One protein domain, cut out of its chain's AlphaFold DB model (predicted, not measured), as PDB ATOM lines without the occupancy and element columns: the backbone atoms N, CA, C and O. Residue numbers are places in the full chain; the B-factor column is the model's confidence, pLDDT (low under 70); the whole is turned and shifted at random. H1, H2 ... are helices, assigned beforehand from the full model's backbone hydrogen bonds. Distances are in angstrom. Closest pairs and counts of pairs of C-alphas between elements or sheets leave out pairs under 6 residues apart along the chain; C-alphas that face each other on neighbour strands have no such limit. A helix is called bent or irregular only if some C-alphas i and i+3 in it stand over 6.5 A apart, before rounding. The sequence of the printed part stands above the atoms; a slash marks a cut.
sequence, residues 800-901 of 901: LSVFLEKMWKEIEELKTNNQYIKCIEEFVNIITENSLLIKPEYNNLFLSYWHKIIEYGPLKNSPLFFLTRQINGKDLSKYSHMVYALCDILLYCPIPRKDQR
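What this domain is: This is residues 800 to 901 of the 901 residues of the protein "Putative methyltransferase TARBP1" of Papilio machaon (UniProt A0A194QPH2). Five helices make an up-and-down bundle, each running against the one before it in the chain, and they touch in a zigzag from H1 through H2, H5 and H4 to H6. The short H3 sits at one end of the bundle, between H2 and H4 in the chain, and residues 892 to 901 trail off past the end of H6. The printed part has 102 residues and six named helices, H1 to H6, with no named strand; the class is all helix. It is compact, with a radius of gyration of the C-alphas of 14.0 A and spans of 42 by 31 by 21 A.

How they stand to each other: H1, residues 800 to 813, and H2, residues 819 to 831, form a helical hairpin; they touch through residues 811 to 812 and 820 to 824 alone, closest at the C-alphas of Ile 811 and Tyr 820, 6.2 A. H2 touches H5, residues 861 to 871, at the C-alphas of Glu 825 and Phe 866, 6.0 A, at a shallow tilt of 30 degrees, the same way. H4, residues 840 to 856, forms a helical hairpin with H5; residues 850 to 856 of H4 alone touch it, closest at the C-alphas of Ile 853 and Leu 864, 5.9 A, at a shallow tilt of 34 degrees, only just short of steep. H4 touches H6, residues 882 to 891, with residues 847 to 854 alone, closest at the C-alphas of Ile 854 and Ile 889, 6.5 A. H3, residues 834 to 837, touches no helix but is near H4. H1 and H6 are apart. Every O i to N i+4 pair is within hydrogen-bond range in H1, H2, H5 and H6, and 11 of 13 in H4; H3 is too short for such a pair.

Where its parts are: H1 starts at C-alpha 800, (124.823, 120.570, 173.457), and is 20.2 A long; H2 is 18.7 A. H4, 25.4 A, is irregular, with C-alphas 841 and 844 7.4 A apart. H6 ends at C-alpha 891, (108.228, 138.751, 157.771).

The domain as a whole: The C-alphas farthest apart, of Ser 835 and Lys 898, are 42.6 A apart. The printed part has no cut and no long link. Confidence is under 70 at residues 858 to 859, 876 to 877, 880 and 891 to 901.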
ATOM      1  N   LEU A 800     125.624 120.441 174.674       82.38
ATOM      2  CA  LEU A 800     124.823 120.570 173.457       82.38
ATOM      3  C   LEU A 800     125.201 121.816 172.641       82.38
ATOM      4  O   LEU A 800     125.088 121.794 171.414       82.38
ATOM      5  N   SER A 801     125.662 122.889 173.288       83.06
ATOM      6  CA  SER A 801     126.024 124.131 172.600       83.06
ATOM      7  C   SER A 801     127.275 123.947 171.743       83.06
ATOM      8  O   SER A 801     127.247 124.243 170.544       83.06
ATOM      9  N   VAL A 802     128.318 123.344 172.321       85.69
ATOM     10  CA  VAL A 802     129.578 123.019 171.636       85.69
ATOM     11  C   VAL A 802     129.344 121.993 170.531       85.69
ATOM     12  O   VAL A 802     129.864 122.143 169.424       85.69
ATOM     13  N   PHE A 803     128.514 120.976 170.789       86.88
ATOM     14  CA  PHE A 803     128.167 119.976 169.781       86.88
ATOM     15  C   PHE A 803     127.457 120.599 168.570       86.88
ATOM     16  O   PHE A 803     127.883 120.380 167.434       86.88
ATOM     17  N   LEU A 804     126.403 121.395 168.788       88.12
ATOM     18  CA  LEU A 804     125.663 122.030 167.691       88.12
ATOM     19  C   LEU A 804     126.532 123.015 166.907       88.12
ATOM     20  O   LEU A 804     126.411 123.074 165.684       88.12
ATOM     21  N   GLU A 805     127.435 123.742 167.574       88.19
ATOM     22  CA  GLU A 805     128.372 124.641 166.896       88.19
ATOM     23  C   GLU A 805     129.353 123.871 166.004       88.19
ATOM     24  O   GLU A 805     129.543 124.241 164.841       88.19
ATOM     25  N   LYS A 806     129.935 122.776 166.517       87.62
ATOM     26  CA  LYS A 806     130.823 121.890 165.745       87.62
ATOM     27  C   LYS A 806     130.081 121.323 164.532       87.62
ATOM     28  O   LYS A 806     130.551 121.476 163.411       87.62
ATOM     29  N   MET A 807     128.882 120.764 164.722       89.94
ATOM     30  CA  MET A 807     128.079 120.207 163.625       89.94
ATOM     31  C   MET A 807     127.677 121.261 162.592       89.94
ATOM     32  O   MET A 807     127.734 120.992 161.396       89.94
ATOM     33  N   TRP A 808     127.300 122.468 163.020       88.94
ATOM     34  CA  TRP A 808     126.958 123.550 162.100       88.94
ATOM     35  C   TRP A 808     128.143 123.927 161.202       88.94
ATOM     36  O   TRP A 808     127.963 124.044 159.991       88.94
ATOM     37  N   LYS A 809     129.351 124.068 161.770       88.00
ATOM     38  CA  LYS A 809     130.574 124.364 161.001       88.00
ATOM     39  C   LYS A 809     130.859 123.281 159.957       88.00
ATOM     40  O   LYS A 809     130.988 123.607 158.782       88.00
ATOM     41  N   GLU A 810     130.829 122.011 160.359       87.19
ATOM     42  CA  GLU A 810     131.041 120.868 159.455       87.19
ATOM     43  C   GLU A 810     129.991 120.810 158.324       87.19
ATOM     44  O   GLU A 810     130.312 120.554 157.162       87.19
ATOM     45  N   ILE A 811     128.716 121.107 158.616       86.75
ATOM     46  CA  ILE A 811     127.664 121.187 157.585       86.75
ATOM     47  C   ILE A 811     127.905 122.376 156.643       86.75
ATOM     48  O   ILE A 811     127.637 122.279 155.444       86.75
ATOM     49  N   GLU A 812     128.391 123.512 157.142       83.94
ATOM     50  CA  GLU A 812     128.671 124.681 156.305       83.94
ATOM     51  C   GLU A 812     129.839 124.467 155.338       83.94
ATOM     52  O   GLU A 812     129.785 124.982 154.216       83.94
ATOM     53  N   GLU A 813     130.838 123.668 155.702       84.44
ATOM     54  CA  GLU A 813     131.911 123.266 154.782       84.44
ATOM     55  C   GLU A 813     131.378 122.439 153.599       84.44
ATOM     56  O   GLU A 813     131.902 122.501 152.484       84.44
ATOM     57  N   LEU A 814     130.243 121.757 153.780       81.31
ATOM     58  CA  LEU A 814     129.594 120.944 152.752       81.31
ATOM     59  C   LEU A 814     128.749 121.726 151.741       81.31
ATOM     60  O   LEU A 814     128.111 121.099 150.898       81.31
ATOM     61  N   LYS A 815     128.722 123.066 151.756       76.06
ATOM     62  CA  LYS A 815     127.796 123.886 150.938       76.06
ATOM     63  C   LYS A 815     127.756 123.543 149.438       76.06
ATOM     64  O   LYS A 815     126.734 123.809 148.808       76.06
ATOM     65  N   THR A 816     128.806 122.989 148.844       72.00
ATOM     66  CA  THR A 816     128.854 122.598 147.418       72.00
ATOM     67  C   THR A 816     128.622 121.100 147.173       72.00
ATOM     68  O   THR A 816     128.547 120.673 146.024       72.00
ATOM     69  N   ASN A 817     128.478 120.299 148.230       78.75
ATOM     70  CA  ASN A 817     128.349 118.844 148.189       78.75
ATOM     71  C   ASN A 817     126.873 118.396 148.268       78.75
ATOM     72  O   ASN A 817     126.058 118.974 148.987       78.75
ATOM     73  N   ASN A 818     126.540 117.295 147.589       76.69
ATOM     74  CA  ASN A 818     125.214 116.664 147.611       76.69
ATOM     75  C   ASN A 818     124.764 116.208 149.016       76.69
ATOM     76  O   ASN A 818     123.568 116.026 149.246       76.69
ATOM     77  N   GLN A 819     125.692 116.012 149.962       79.75
ATOM     78  CA  GLN A 819     125.368 115.638 151.344       79.75
ATOM     79  C   GLN A 819     124.834 116.799 152.198       79.75
ATOM     80  O   GLN A 819     124.157 116.533 153.192       79.75
ATOM     81  N   TYR A 820     125.042 118.059 151.792       85.31
ATOM     82  CA  TYR A 820     124.579 119.246 152.527       85.31
ATOM     83  C   TYR A 820     123.085 119.197 152.839       85.31
ATOM     84  O   TYR A 820     122.681 119.369 153.983       85.31
ATOM     85  N   ILE A 821     122.265 118.910 151.821       84.06
ATOM     86  CA  ILE A 821     120.801 118.898 151.944       84.06
ATOM     87  C   ILE A 821     120.350 117.841 152.962       84.06
ATOM     88  O   ILE A 821     119.453 118.095 153.756       84.06
ATOM     89  N   LYS A 822     120.999 116.671 152.972       85.00
ATOM     90  CA  LYS A 822     120.645 115.580 153.888       85.00
ATOM     91  C   LYS A 822     121.082 115.877 155.324       85.00
ATOM     92  O   LYS A 822     120.350 115.578 156.257       85.00
ATOM     93  N   CYS A 823     122.264 116.467 155.507       87.31
ATOM     94  CA  CYS A 823     122.765 116.802 156.840       87.31
ATOM     95  C   CYS A 823     122.002 117.982 157.450       87.31
ATOM     96  O   CYS A 823     121.684 117.944 158.633       87.31
ATOM     97  N   ILE A 824     121.650 119.000 156.654       89.31
ATOM     98  CA  ILE A 824     120.877 120.139 157.161       89.31
ATOM     99  C   ILE A 824     119.455 119.727 157.560       89.31
ATOM    100  O   ILE A 824     118.946 120.229 158.555       89.31
ATOM    101  N   GLU A 825     118.833 118.780 156.847       90.06
ATOM    102  CA  GLU A 825     117.534 118.215 157.234       90.06
ATOM    103  C   GLU A 825     117.608 117.534 158.611       90.06
ATOM    104  O   GLU A 825     116.792 117.822 159.486       90.06
ATOM    105  N   GLU A 826     118.617 116.691 158.849       89.44
ATOM    106  CA  GLU A 826     118.783 116.024 160.150       89.44
ATOM    107  C   GLU A 826     119.206 116.987 161.267       89.44
ATOM    108  O   GLU A 826     118.749 116.852 162.400       89.44
ATOM    109  N   PHE A 827     120.009 118.009 160.965       91.19
ATOM    110  CA  PHE A 827     120.325 119.071 161.922       91.19
ATOM    111  C   PHE A 827     119.066 119.841 162.343       91.19
ATOM    112  O   PHE A 827     118.840 120.053 163.536       91.19
ATOM    113  N   VAL A 828     118.204 120.194 161.379       89.38
ATOM    114  CA  VAL A 828     116.896 120.807 161.651       89.38
ATOM    115  C   VAL A 828     116.031 119.880 162.507       89.38
ATOM    116  O   VAL A 828     115.380 120.352 163.439       89.38
ATOM    117  N   ASN A 829     116.059 118.567 162.266       88.62
ATOM    118  CA  ASN A 829     115.330 117.596 163.087       88.62
ATOM    119  C   ASN A 829     115.790 117.594 164.558       88.62
ATOM    120  O   ASN A 829     114.949 117.436 165.436       88.62
ATOM    121  N   ILE A 830     117.085 117.790 164.845       88.38
ATOM    122  CA  ILE A 830     117.612 117.852 166.225       88.38
ATOM    123  C   ILE A 830     117.143 119.124 166.938       88.38
ATOM    124  O   ILE A 830     116.568 119.049 168.022       88.38
ATOM    125  N   ILE A 831     117.348 120.298 166.327       87.44
ATOM    126  CA  ILE A 831     116.971 121.594 166.932       87.44
ATOM    127  C   ILE A 831     115.451 121.793 167.015       87.44
ATOM    128  O   ILE A 831     114.976 122.771 167.585       87.44
ATOM    129  N   THR A 832     114.684 120.882 166.418       85.62
ATOM    130  CA  THR A 832     113.228 120.821 166.518       85.62
ATOM    131  C   THR A 832     112.756 119.559 167.246       85.62
ATOM    132  O   THR A 832     111.594 119.199 167.125       85.62
ATOM    133  N   GLU A 833     113.575 118.867 168.036       85.62
ATOM    134  CA  GLU A 833     113.139 117.657 168.755       85.62
ATOM    135  C   GLU A 833     112.273 117.992 169.989       85.62
ATOM    136  O   GLU A 833     112.589 118.892 170.770       85.62
ATOM    137  N   ASN A 834     111.152 117.283 170.191       81.69
ATOM    138  CA  ASN A 834     110.147 117.655 171.207       81.69
ATOM    139  C   ASN A 834     110.696 117.629 172.641       81.69
ATOM    140  O   ASN A 834     110.382 118.513 173.432       81.69
ATOM    141  N   SER A 835     111.509 116.630 172.980       77.62
ATOM    142  CA  SER A 835     112.075 116.464 174.327       77.62
ATOM    143  C   SER A 835     113.008 117.607 174.733       77.62
ATOM    144  O   SER A 835     113.118 117.908 175.919       77.62
ATOM    145  N   LEU A 836     113.644 118.267 173.760       80.25
ATOM    146  CA  LEU A 836     114.569 119.373 173.998       80.25
ATOM    147  C   LEU A 836     113.862 120.722 174.026       80.25
ATOM    148  O   LEU A 836     114.213 121.574 174.831       80.25
ATOM    149  N   LEU A 837     112.827 120.897 173.207       79.12
ATOM    150  CA  LEU A 837     112.040 122.132 173.149       79.12
ATOM    151  C   LEU A 837     111.227 122.401 174.424       79.12
ATOM    152  O   LEU A 837     110.831 123.536 174.674       79.12
ATOM    153  N   ILE A 838     110.963 121.372 175.235       79.19
ATOM    154  CA  ILE A 838     110.328 121.532 176.554       79.19
ATOM    155  C   ILE A 838     111.317 122.131 177.568       79.19
ATOM    156  O   ILE A 838     110.891 122.784 178.520       79.19
ATOM    157  N   LYS A 839     112.630 121.925 177.385       80.00
ATOM    158  CA  LYS A 839     113.669 122.344 178.333       80.00
ATOM    159  C   LYS A 839     114.027 123.828 178.123       80.00
ATOM    160  O   LYS A 839     114.638 124.164 177.109       80.00
ATOM    161  N   PRO A 840     113.727 124.728 179.085       78.06
ATOM    162  CA  PRO A 840     113.915 126.170 178.896       78.06
ATOM    163  C   PRO A 840     115.368 126.601 178.665       78.06
ATOM    164  O   PRO A 840     115.611 127.622 178.024       78.06
ATOM    165  N   GLU A 841     116.326 125.824 179.171       79.88
ATOM    166  CA  GLU A 841     117.769 126.077 179.080       79.88
ATOM    167  C   GLU A 841     118.300 126.142 177.636       79.88
ATOM    168  O   GLU A 841     119.263 126.861 177.375       79.88
ATOM    169  N   TYR A 842     117.637 125.481 176.677       82.06
ATOM    170  CA  TYR A 842     118.055 125.467 175.269       82.06
ATOM    171  C   TYR A 842     117.275 126.436 174.373       82.06
ATOM    172  O   TYR A 842     117.631 126.602 173.206       82.06
ATOM    173  N   ASN A 843     116.245 127.119 174.888       82.50
ATOM    174  CA  ASN A 843     115.372 127.978 174.075       82.50
ATOM    175  C   ASN A 843     116.155 129.059 173.313       82.50
ATOM    176  O   ASN A 843     115.955 129.240 172.114       82.50
ATOM    177  N   ASN A 844     117.081 129.745 173.990       83.38
ATOM    178  CA  ASN A 844     117.906 130.791 173.373       83.38
ATOM    179  C   ASN A 844     118.871 130.220 172.323       83.38
ATOM    180  O   ASN A 844     119.100 130.840 171.284       83.38
ATOM    181  N   LEU A 845     119.405 129.022 172.575       85.44
ATOM    182  CA  LEU A 845     120.296 128.325 171.653       85.44
ATOM    183  C   LEU A 845     119.553 127.955 170.362       85.44
ATOM    184  O   LEU A 845     120.015 128.300 169.275       85.44
ATOM    185  N   PHE A 846     118.379 127.327 170.458       87.19
ATOM    186  CA  PHE A 846     117.589 126.952 169.281       87.19
ATOM    187  C   PHE A 846     117.075 128.163 168.507       87.19
ATOM    188  O   PHE A 846     117.199 128.186 167.282       87.19
ATOM    189  N   LEU A 847     116.603 129.203 169.206       84.88
ATOM    190  CA  LEU A 847     116.230 130.469 168.576       84.88
ATOM    191  C   LEU A 847     117.387 131.047 167.760       84.88
ATOM    192  O   LEU A 847     117.168 131.464 166.627       84.88
ATOM    193  N   SER A 848     118.615 131.045 168.283       87.56
ATOM    194  CA  SER A 848     119.770 131.577 167.548       87.56
ATOM    195  C   SER A 848     120.012 130.849 166.216       87.56
ATOM    196  O   SER A 848     120.224 131.495 165.190       87.56
ATOM    197  N   TYR A 849     119.891 129.516 166.188       88.38
ATOM    198  CA  TYR A 849     120.043 128.730 164.960       88.38
ATOM    199  C   TYR A 849     118.860 128.893 164.002       88.38
ATOM    200  O   TYR A 849     119.068 128.916 162.790       88.38
ATOM    201  N   TRP A 850     117.634 129.047 164.509       88.12
ATOM    202  CA  TRP A 850     116.470 129.333 163.667       88.12
ATOM    203  C   TRP A 850     116.604 130.682 162.962       88.12
ATOM    204  O   TRP A 850     116.455 130.722 161.743       88.12
ATOM    205  N   HIS A 851     116.994 131.749 163.671       86.25
ATOM    206  CA  HIS A 851     117.285 133.044 163.039       86.25
ATOM    207  C   HIS A 851     118.394 132.919 161.991       86.25
ATOM    208  O   HIS A 851     118.241 133.400 160.871       86.25
ATOM    209  N   LYS A 852     119.473 132.191 162.304       86.44
ATOM    210  CA  LYS A 852     120.583 131.957 161.369       86.44
ATOM    211  C   LYS A 852     120.127 131.252 160.083       86.44
ATOM    212  O   LYS A 852     120.600 131.584 159.001       86.44
ATOM    213  N   ILE A 853     119.192 130.300 160.178       87.00
ATOM    214  CA  ILE A 853     118.583 129.625 159.019       87.00
ATOM    215  C   ILE A 853     117.702 130.587 158.208       87.00
ATOM    216  O   ILE A 853     117.750 130.552 156.977       87.00
ATOM    217  N   ILE A 854     116.923 131.439 158.878       83.38
ATOM    218  CA  ILE A 854     116.034 132.423 158.243       83.38
ATOM    219  C   ILE A 854     116.851 133.465 157.470       83.38
ATOM    220  O   ILE A 854     116.608 133.668 156.282       83.38
ATOM    221  N   GLU A 855     117.887 134.041 158.087       81.38
ATOM    222  CA  GLU A 855     118.802 134.988 157.434       81.38
ATOM    223  C   GLU A 855     119.530 134.379 156.229       81.38
ATOM    224  O   GLU A 855     119.835 135.076 155.260       81.38
ATOM    225  N   TYR A 856     119.795 133.071 156.263       78.12
ATOM    226  CA  TYR A 856     120.443 132.353 155.168       78.12
ATOM    227  C   TYR A 856     119.500 132.035 153.993       78.12
ATOM    228  O   TYR A 856     119.961 131.684 152.899       78.12
ATOM    229  N   GLY A 857     118.187 132.204 154.183       71.31
ATOM    230  CA  GLY A 857     117.135 131.940 153.199       71.31
ATOM    231  C   GLY A 857     117.381 132.510 151.790       71.31
ATOM    232  O   GLY A 857     117.296 131.737 150.837       71.31
ATOM    233  N   PRO A 858     117.774 133.789 151.596       66.19
ATOM    234  CA  PRO A 858     117.939 134.380 150.263       66.19
ATOM    235  C   PRO A 858     119.088 133.771 149.473       66.19
ATOM    236  O   PRO A 858     119.093 133.818 148.245       66.19
ATOM    237  N   LEU A 859     120.094 133.245 150.175       68.94
ATOM    238  CA  LEU A 859     121.232 132.578 149.556       68.94
ATOM    239  C   LEU A 859     120.866 131.137 149.195       68.94
ATOM    240  O   LEU A 859     121.242 130.660 148.123       68.94
ATOM    241  N   LYS A 860     120.138 130.437 150.077       73.00
ATOM    242  CA  LYS A 860     119.634 129.077 149.847       73.00
ATOM    243  C   LYS A 860     118.310 128.835 150.571       73.00
ATOM    244  O   LYS A 860     118.275 128.756 151.792       73.00
ATOM    245  N   ASN A 861     117.260 128.539 149.808       76.50
ATOM    246  CA  ASN A 861     115.921 128.282 150.352       76.50
ATOM    247  C   ASN A 861     115.765 126.920 151.069       76.50
ATOM    248  O   ASN A 861     114.815 126.736 151.826       76.50
ATOM    249  N   SER A 862     116.648 125.938 150.838       80.19
ATOM    250  CA  SER A 862     116.457 124.563 151.342       80.19
ATOM    251  C   SER A 862     116.438 124.428 152.878       80.19
ATOM    252  O   SER A 862     115.536 123.760 153.379       80.19
ATOM    253  N   PRO A 863     117.360 125.041 153.652       84.62
ATOM    254  CA  PRO A 863     117.326 124.978 155.118       84.62
ATOM    255  C   PRO A 863     116.045 125.587 155.705       84.62
ATOM    256  O   PRO A 863     115.426 124.992 156.586       84.62
ATOM    257  N   LEU A 864     115.610 126.728 155.157       84.88
ATOM    258  CA  LEU A 864     114.367 127.396 155.542       84.88
ATOM    259  C   LEU A 864     113.145 126.511 155.254       84.88
ATOM    260  O   LEU A 864     112.276 126.367 156.107       84.88
ATOM    261  N   PHE A 865     113.110 125.849 154.094       84.94
ATOM    262  CA  PHE A 865     112.050 124.898 153.754       84.94
ATOM    263  C   PHE A 865     111.922 123.762 154.784       84.94
ATOM    264  O   PHE A 865     110.810 123.454 155.217       84.94
ATOM    265  N   PHE A 866     113.036 123.152 155.208       87.00
ATOM    266  CA  PHE A 866     113.005 122.083 156.213       87.00
ATOM    267  C   PHE A 866     112.540 122.582 157.582       87.00
ATOM    268  O   PHE A 866     111.728 121.915 158.225       87.00
ATOM    269  N   LEU A 867     113.007 123.762 158.005       87.12
ATOM    270  CA  LEU A 867     112.600 124.379 159.267       87.12
ATOM    271  C   LEU A 867     111.089 124.633 159.292       87.12
ATOM    272  O   LEU A 867     110.399 124.166 160.199       87.12
ATOM    273  N   THR A 868     110.554 125.281 158.256       84.12
ATOM    274  CA  THR A 868     109.115 125.553 158.136       84.12
ATOM    275  C   THR A 868     108.302 124.261 158.123       84.12
ATOM    276  O   THR A 868     107.278 124.170 158.799       84.12
ATOM    277  N   ARG A 869     108.768 123.226 157.411       86.06
ATOM    278  CA  ARG A 869     108.098 121.920 157.362       86.06
ATOM    279  C   ARG A 869     107.998 121.263 158.743       86.06
ATOM    280  O   ARG A 869     106.945 120.712 159.052       86.06
ATOM    281  N   GLN A 870     109.056 121.315 159.556       85.44
ATOM    282  CA  GLN A 870     109.053 120.723 160.901       85.44
ATOM    283  C   GLN A 870     108.217 121.531 161.900       85.44
ATOM    284  O   GLN A 870     107.505 120.948 162.717       85.44
ATOM    285  N   ILE A 871     108.254 122.866 161.822       81.94
ATOM    286  CA  ILE A 871     107.458 123.733 162.703       81.94
ATOM    287  C   ILE A 871     105.959 123.602 162.396       81.94
ATOM    288  O   ILE A 871     105.158 123.514 163.323       81.94
ATOM    289  N   ASN A 872     105.570 123.508 161.119       79.94
ATOM    290  CA  ASN A 872     104.164 123.394 160.707       79.94
ATOM    291  C   ASN A 872     103.459 122.137 161.265       79.94
ATOM    292  O   ASN A 872     102.236 122.092 161.349       79.94
ATOM    293  N   GLY A 873     104.216 121.109 161.659       72.69
ATOM    294  CA  GLY A 873     103.684 119.884 162.265       72.69
ATOM    295  C   GLY A 873     103.535 119.915 163.792       72.69
ATOM    296  O   GLY A 873     103.174 118.890 164.370       72.69
ATOM    297  N   LYS A 874     103.848 121.031 164.467       79.94
ATOM    298  CA  LYS A 874     103.945 121.112 165.936       79.94
ATOM    299  C   LYS A 874     102.891 122.022 166.564       79.94
ATOM    300  O   LYS A 874     102.483 123.030 166.001       79.94
ATOM    301  N   ASP A 875     102.488 121.666 167.783       75.50
ATOM    302  CA  ASP A 875     101.543 122.439 168.589       75.50
ATOM    303  C   ASP A 875     102.237 123.638 169.256       75.50
ATOM    304  O   ASP A 875     103.009 123.487 170.207       75.50
ATOM    305  N   LEU A 876     101.942 124.835 168.748       69.19
ATOM    306  CA  LEU A 876     102.534 126.100 169.189       69.19
ATOM    307  C   LEU A 876     102.171 126.479 170.628       69.19
ATOM    308  O   LEU A 876     102.918 127.219 171.266       69.19
ATOM    309  N   SER A 877     101.071 125.946 171.172       68.81
ATOM    310  CA  SER A 877     100.653 126.234 172.550       68.81
ATOM    311  C   SER A 877     101.643 125.711 173.598       68.81
ATOM    312  O   SER A 877     101.709 126.239 174.707       68.81
ATOM    313  N   LYS A 878     102.451 124.704 173.238       71.31
ATOM    314  CA  LYS A 878     103.433 124.064 174.126       71.31
ATOM    315  C   LYS A 878     104.820 124.707 174.076       71.31
ATOM    316  O   LYS A 878     105.622 124.465 174.973       71.31
ATOM    317  N   TYR A 879     105.104 125.525 173.061       74.94
ATOM    318  CA  TYR A 879     106.448 126.035 172.770       74.94
ATOM    319  C   TYR A 879     106.406 127.534 172.445       74.94
ATOM    320  O   TYR A 879     106.590 127.945 171.302       74.94
ATOM    321  N   SER A 880     106.171 128.370 173.461       67.25
ATOM    322  CA  SER A 880     105.957 129.821 173.302       67.25
ATOM    323  C   SER A 880     107.083 130.559 172.564       67.25
ATOM    324  O   SER A 880     106.825 131.540 171.873       67.25
ATOM    325  N   HIS A 881     108.321 130.068 172.646       74.31
ATOM    326  CA  HIS A 881     109.466 130.645 171.943       74.31
ATOM    327  C   HIS A 881     109.415 130.431 170.414       74.31
ATOM    328  O   HIS A 881     109.991 131.223 169.678       74.31
ATOM    329  N   MET A 882     108.683 129.429 169.904       74.88
ATOM    330  CA  MET A 882     108.530 129.188 168.455       74.88
ATOM    331  C   MET A 882     107.798 130.308 167.720       74.88
ATOM    332  O   MET A 882     107.987 130.477 166.515       74.88
ATOM    333  N   VAL A 883     106.978 131.082 168.436       74.69
ATOM    334  CA  VAL A 883     106.213 132.195 167.863       74.69
ATOM    335  C   VAL A 883     107.147 133.250 167.268       74.69
ATOM    336  O   VAL A 883     106.863 133.748 166.187       74.69
ATOM    337  N   TYR A 884     108.288 133.527 167.910       76.62
ATOM    338  CA  TYR A 884     109.261 134.507 167.416       76.62
ATOM    339  C   TYR A 884     109.833 134.107 166.052       76.62
ATOM    340  O   TYR A 884     109.741 134.876 165.102       76.62
ATOM    341  N   ALA A 885     110.292 132.860 165.911       75.56
ATOM    342  CA  ALA A 885     110.819 132.376 164.637       75.56
ATOM    343  C   ALA A 885     109.749 132.299 163.537       75.56
ATOM    344  O   ALA A 885     110.050 132.554 162.375       75.56
ATOM    345  N   LEU A 886     108.493 131.978 163.870       75.19
ATOM    346  CA  LEU A 886     107.395 132.020 162.899       75.19
ATOM    347  C   LEU A 886     107.078 133.440 162.433       75.19
ATOM    348  O   LEU A 886     106.850 133.643 161.242       75.19
ATOM    349  N   CYS A 887     107.070 134.410 163.350       75.56
ATOM    350  CA  CYS A 887     106.935 135.819 162.997       75.56
ATOM    351  C   CYS A 887     108.056 136.245 162.047       75.56
ATOM    352  O   CYS A 887     107.765 136.848 161.019       75.56
ATOM    353  N   ASP A 888     109.300 135.856 162.324       76.81
ATOM    354  CA  ASP A 888     110.425 136.177 161.448       76.81
ATOM    355  C   ASP A 888     110.304 135.510 160.080       76.81
ATOM    356  O   ASP A 888     110.478 136.184 159.073       76.81
ATOM    357  N   ILE A 889     109.919 134.230 160.004       77.06
ATOM    358  CA  ILE A 889     109.671 133.536 158.725       77.06
ATOM    359  C   ILE A 889     108.576 134.241 157.912       77.06
ATOM    360  O   ILE A 889     108.719 134.392 156.702       77.06
ATOM    361  N   LEU A 890     107.487 134.675 158.557       71.25
ATOM    362  CA  LEU A 890     106.381 135.380 157.895       71.25
ATOM    363  C   LEU A 890     106.777 136.783 157.422       71.25
ATOM    364  O   LEU A 890     106.287 137.241 156.389       71.25
ATOM    365  N   LEU A 891     107.656 137.461 158.160       69.62
ATOM    366  CA  LEU A 891     108.228 138.751 157.771       69.62
ATOM    367  C   LEU A 891     109.305 138.596 156.681       69.62
ATOM    368  O   LEU A 891     109.575 139.541 155.938       69.62
ATOM    369  N   TYR A 892     109.889 137.405 156.543       66.19
ATOM    370  CA  TYR A 892     110.932 137.094 155.575       66.19
ATOM    371  C   TYR A 892     110.361 136.625 154.228       66.19
ATOM    372  O   TYR A 892     110.286 135.434 153.926       66.19
ATOM    373  N   CYS A 893     109.989 137.571 153.366       52.38
ATOM    374  CA  CYS A 893     109.652 137.272 151.974       52.38
ATOM    375  C   CYS A 893     110.935 137.337 151.114       52.38
ATOM    376  O   CYS A 893     111.587 138.387 151.103       52.38
ATOM    377  N   PRO A 894     111.347 136.270 150.392       52.47
ATOM    378  CA  PRO A 894     112.528 136.291 149.534       52.47
ATOM    379  C   PRO A 894     112.204 137.083 148.264       52.47
ATOM    380  O   PRO A 894     111.933 136.530 147.201       52.47
ATOM    381  N   ILE A 895     112.186 138.402 148.392       49.94
ATOM    382  CA  ILE A 895     111.959 139.311 147.281       49.94
ATOM    383  C   ILE A 895     113.327 139.577 146.629       49.94
ATOM    384  O   ILE A 895     114.259 139.992 147.330       49.94
ATOM    385  N   PRO A 896     113.519 139.318 145.318       46.75
ATOM    386  CA  PRO A 896     114.765 139.665 144.637       46.75
ATOM    387  C   PRO A 896     115.070 141.153 144.855       46.75
ATOM    388  O   PRO A 896     114.166 141.975 144.804       46.75
ATOM    389  N   ARG A 897     116.344 141.523 145.073       48.47
ATOM    390  CA  ARG A 897     116.790 142.892 145.447       48.47
ATOM    391  C   ARG A 897     116.196 144.054 144.623       48.47
ATOM    392  O   ARG A 897     116.268 145.192 145.071       48.47
ATOM    393  N   LYS A 898     115.656 143.802 143.425       46.31
ATOM    394  CA  LYS A 898     114.967 144.812 142.606       46.31
ATOM    395  C   LYS A 898     113.564 145.176 143.108       46.31
ATOM    396  O   LYS A 898     113.155 146.308 142.883       46.31
ATOM    397  N   ASP A 899     112.901 144.277 143.825       41.19
ATOM    398  CA  ASP A 899     111.503 144.408 144.256       41.19
ATOM    399  C   ASP A 899     111.369 144.677 145.774       41.19
ATOM    400  O   ASP A 899     110.273 144.656 146.313       41.19
ATOM    401  N   GLN A 900     112.474 144.942 146.491       39.47
ATOM    402  CA  GLN A 900     112.477 145.280 147.932       39.47
ATOM    403  C   GLN A 900     111.982 146.709 148.263       39.47
ATOM    404  O   GLN A 900     112.007 147.098 149.431       39.47
ATOM    405  N   ARG A 901     111.589 147.501 147.259       37.50
ATOM    406  CA  ARG A 901     110.890 148.783 147.458       37.50
ATOM    407  C   ARG A 901     109.398 148.533 147.524       37.50
ATOM    408  O   ARG A 901     108.747 149.229 148.331       37.50
TER     409      ARG A 901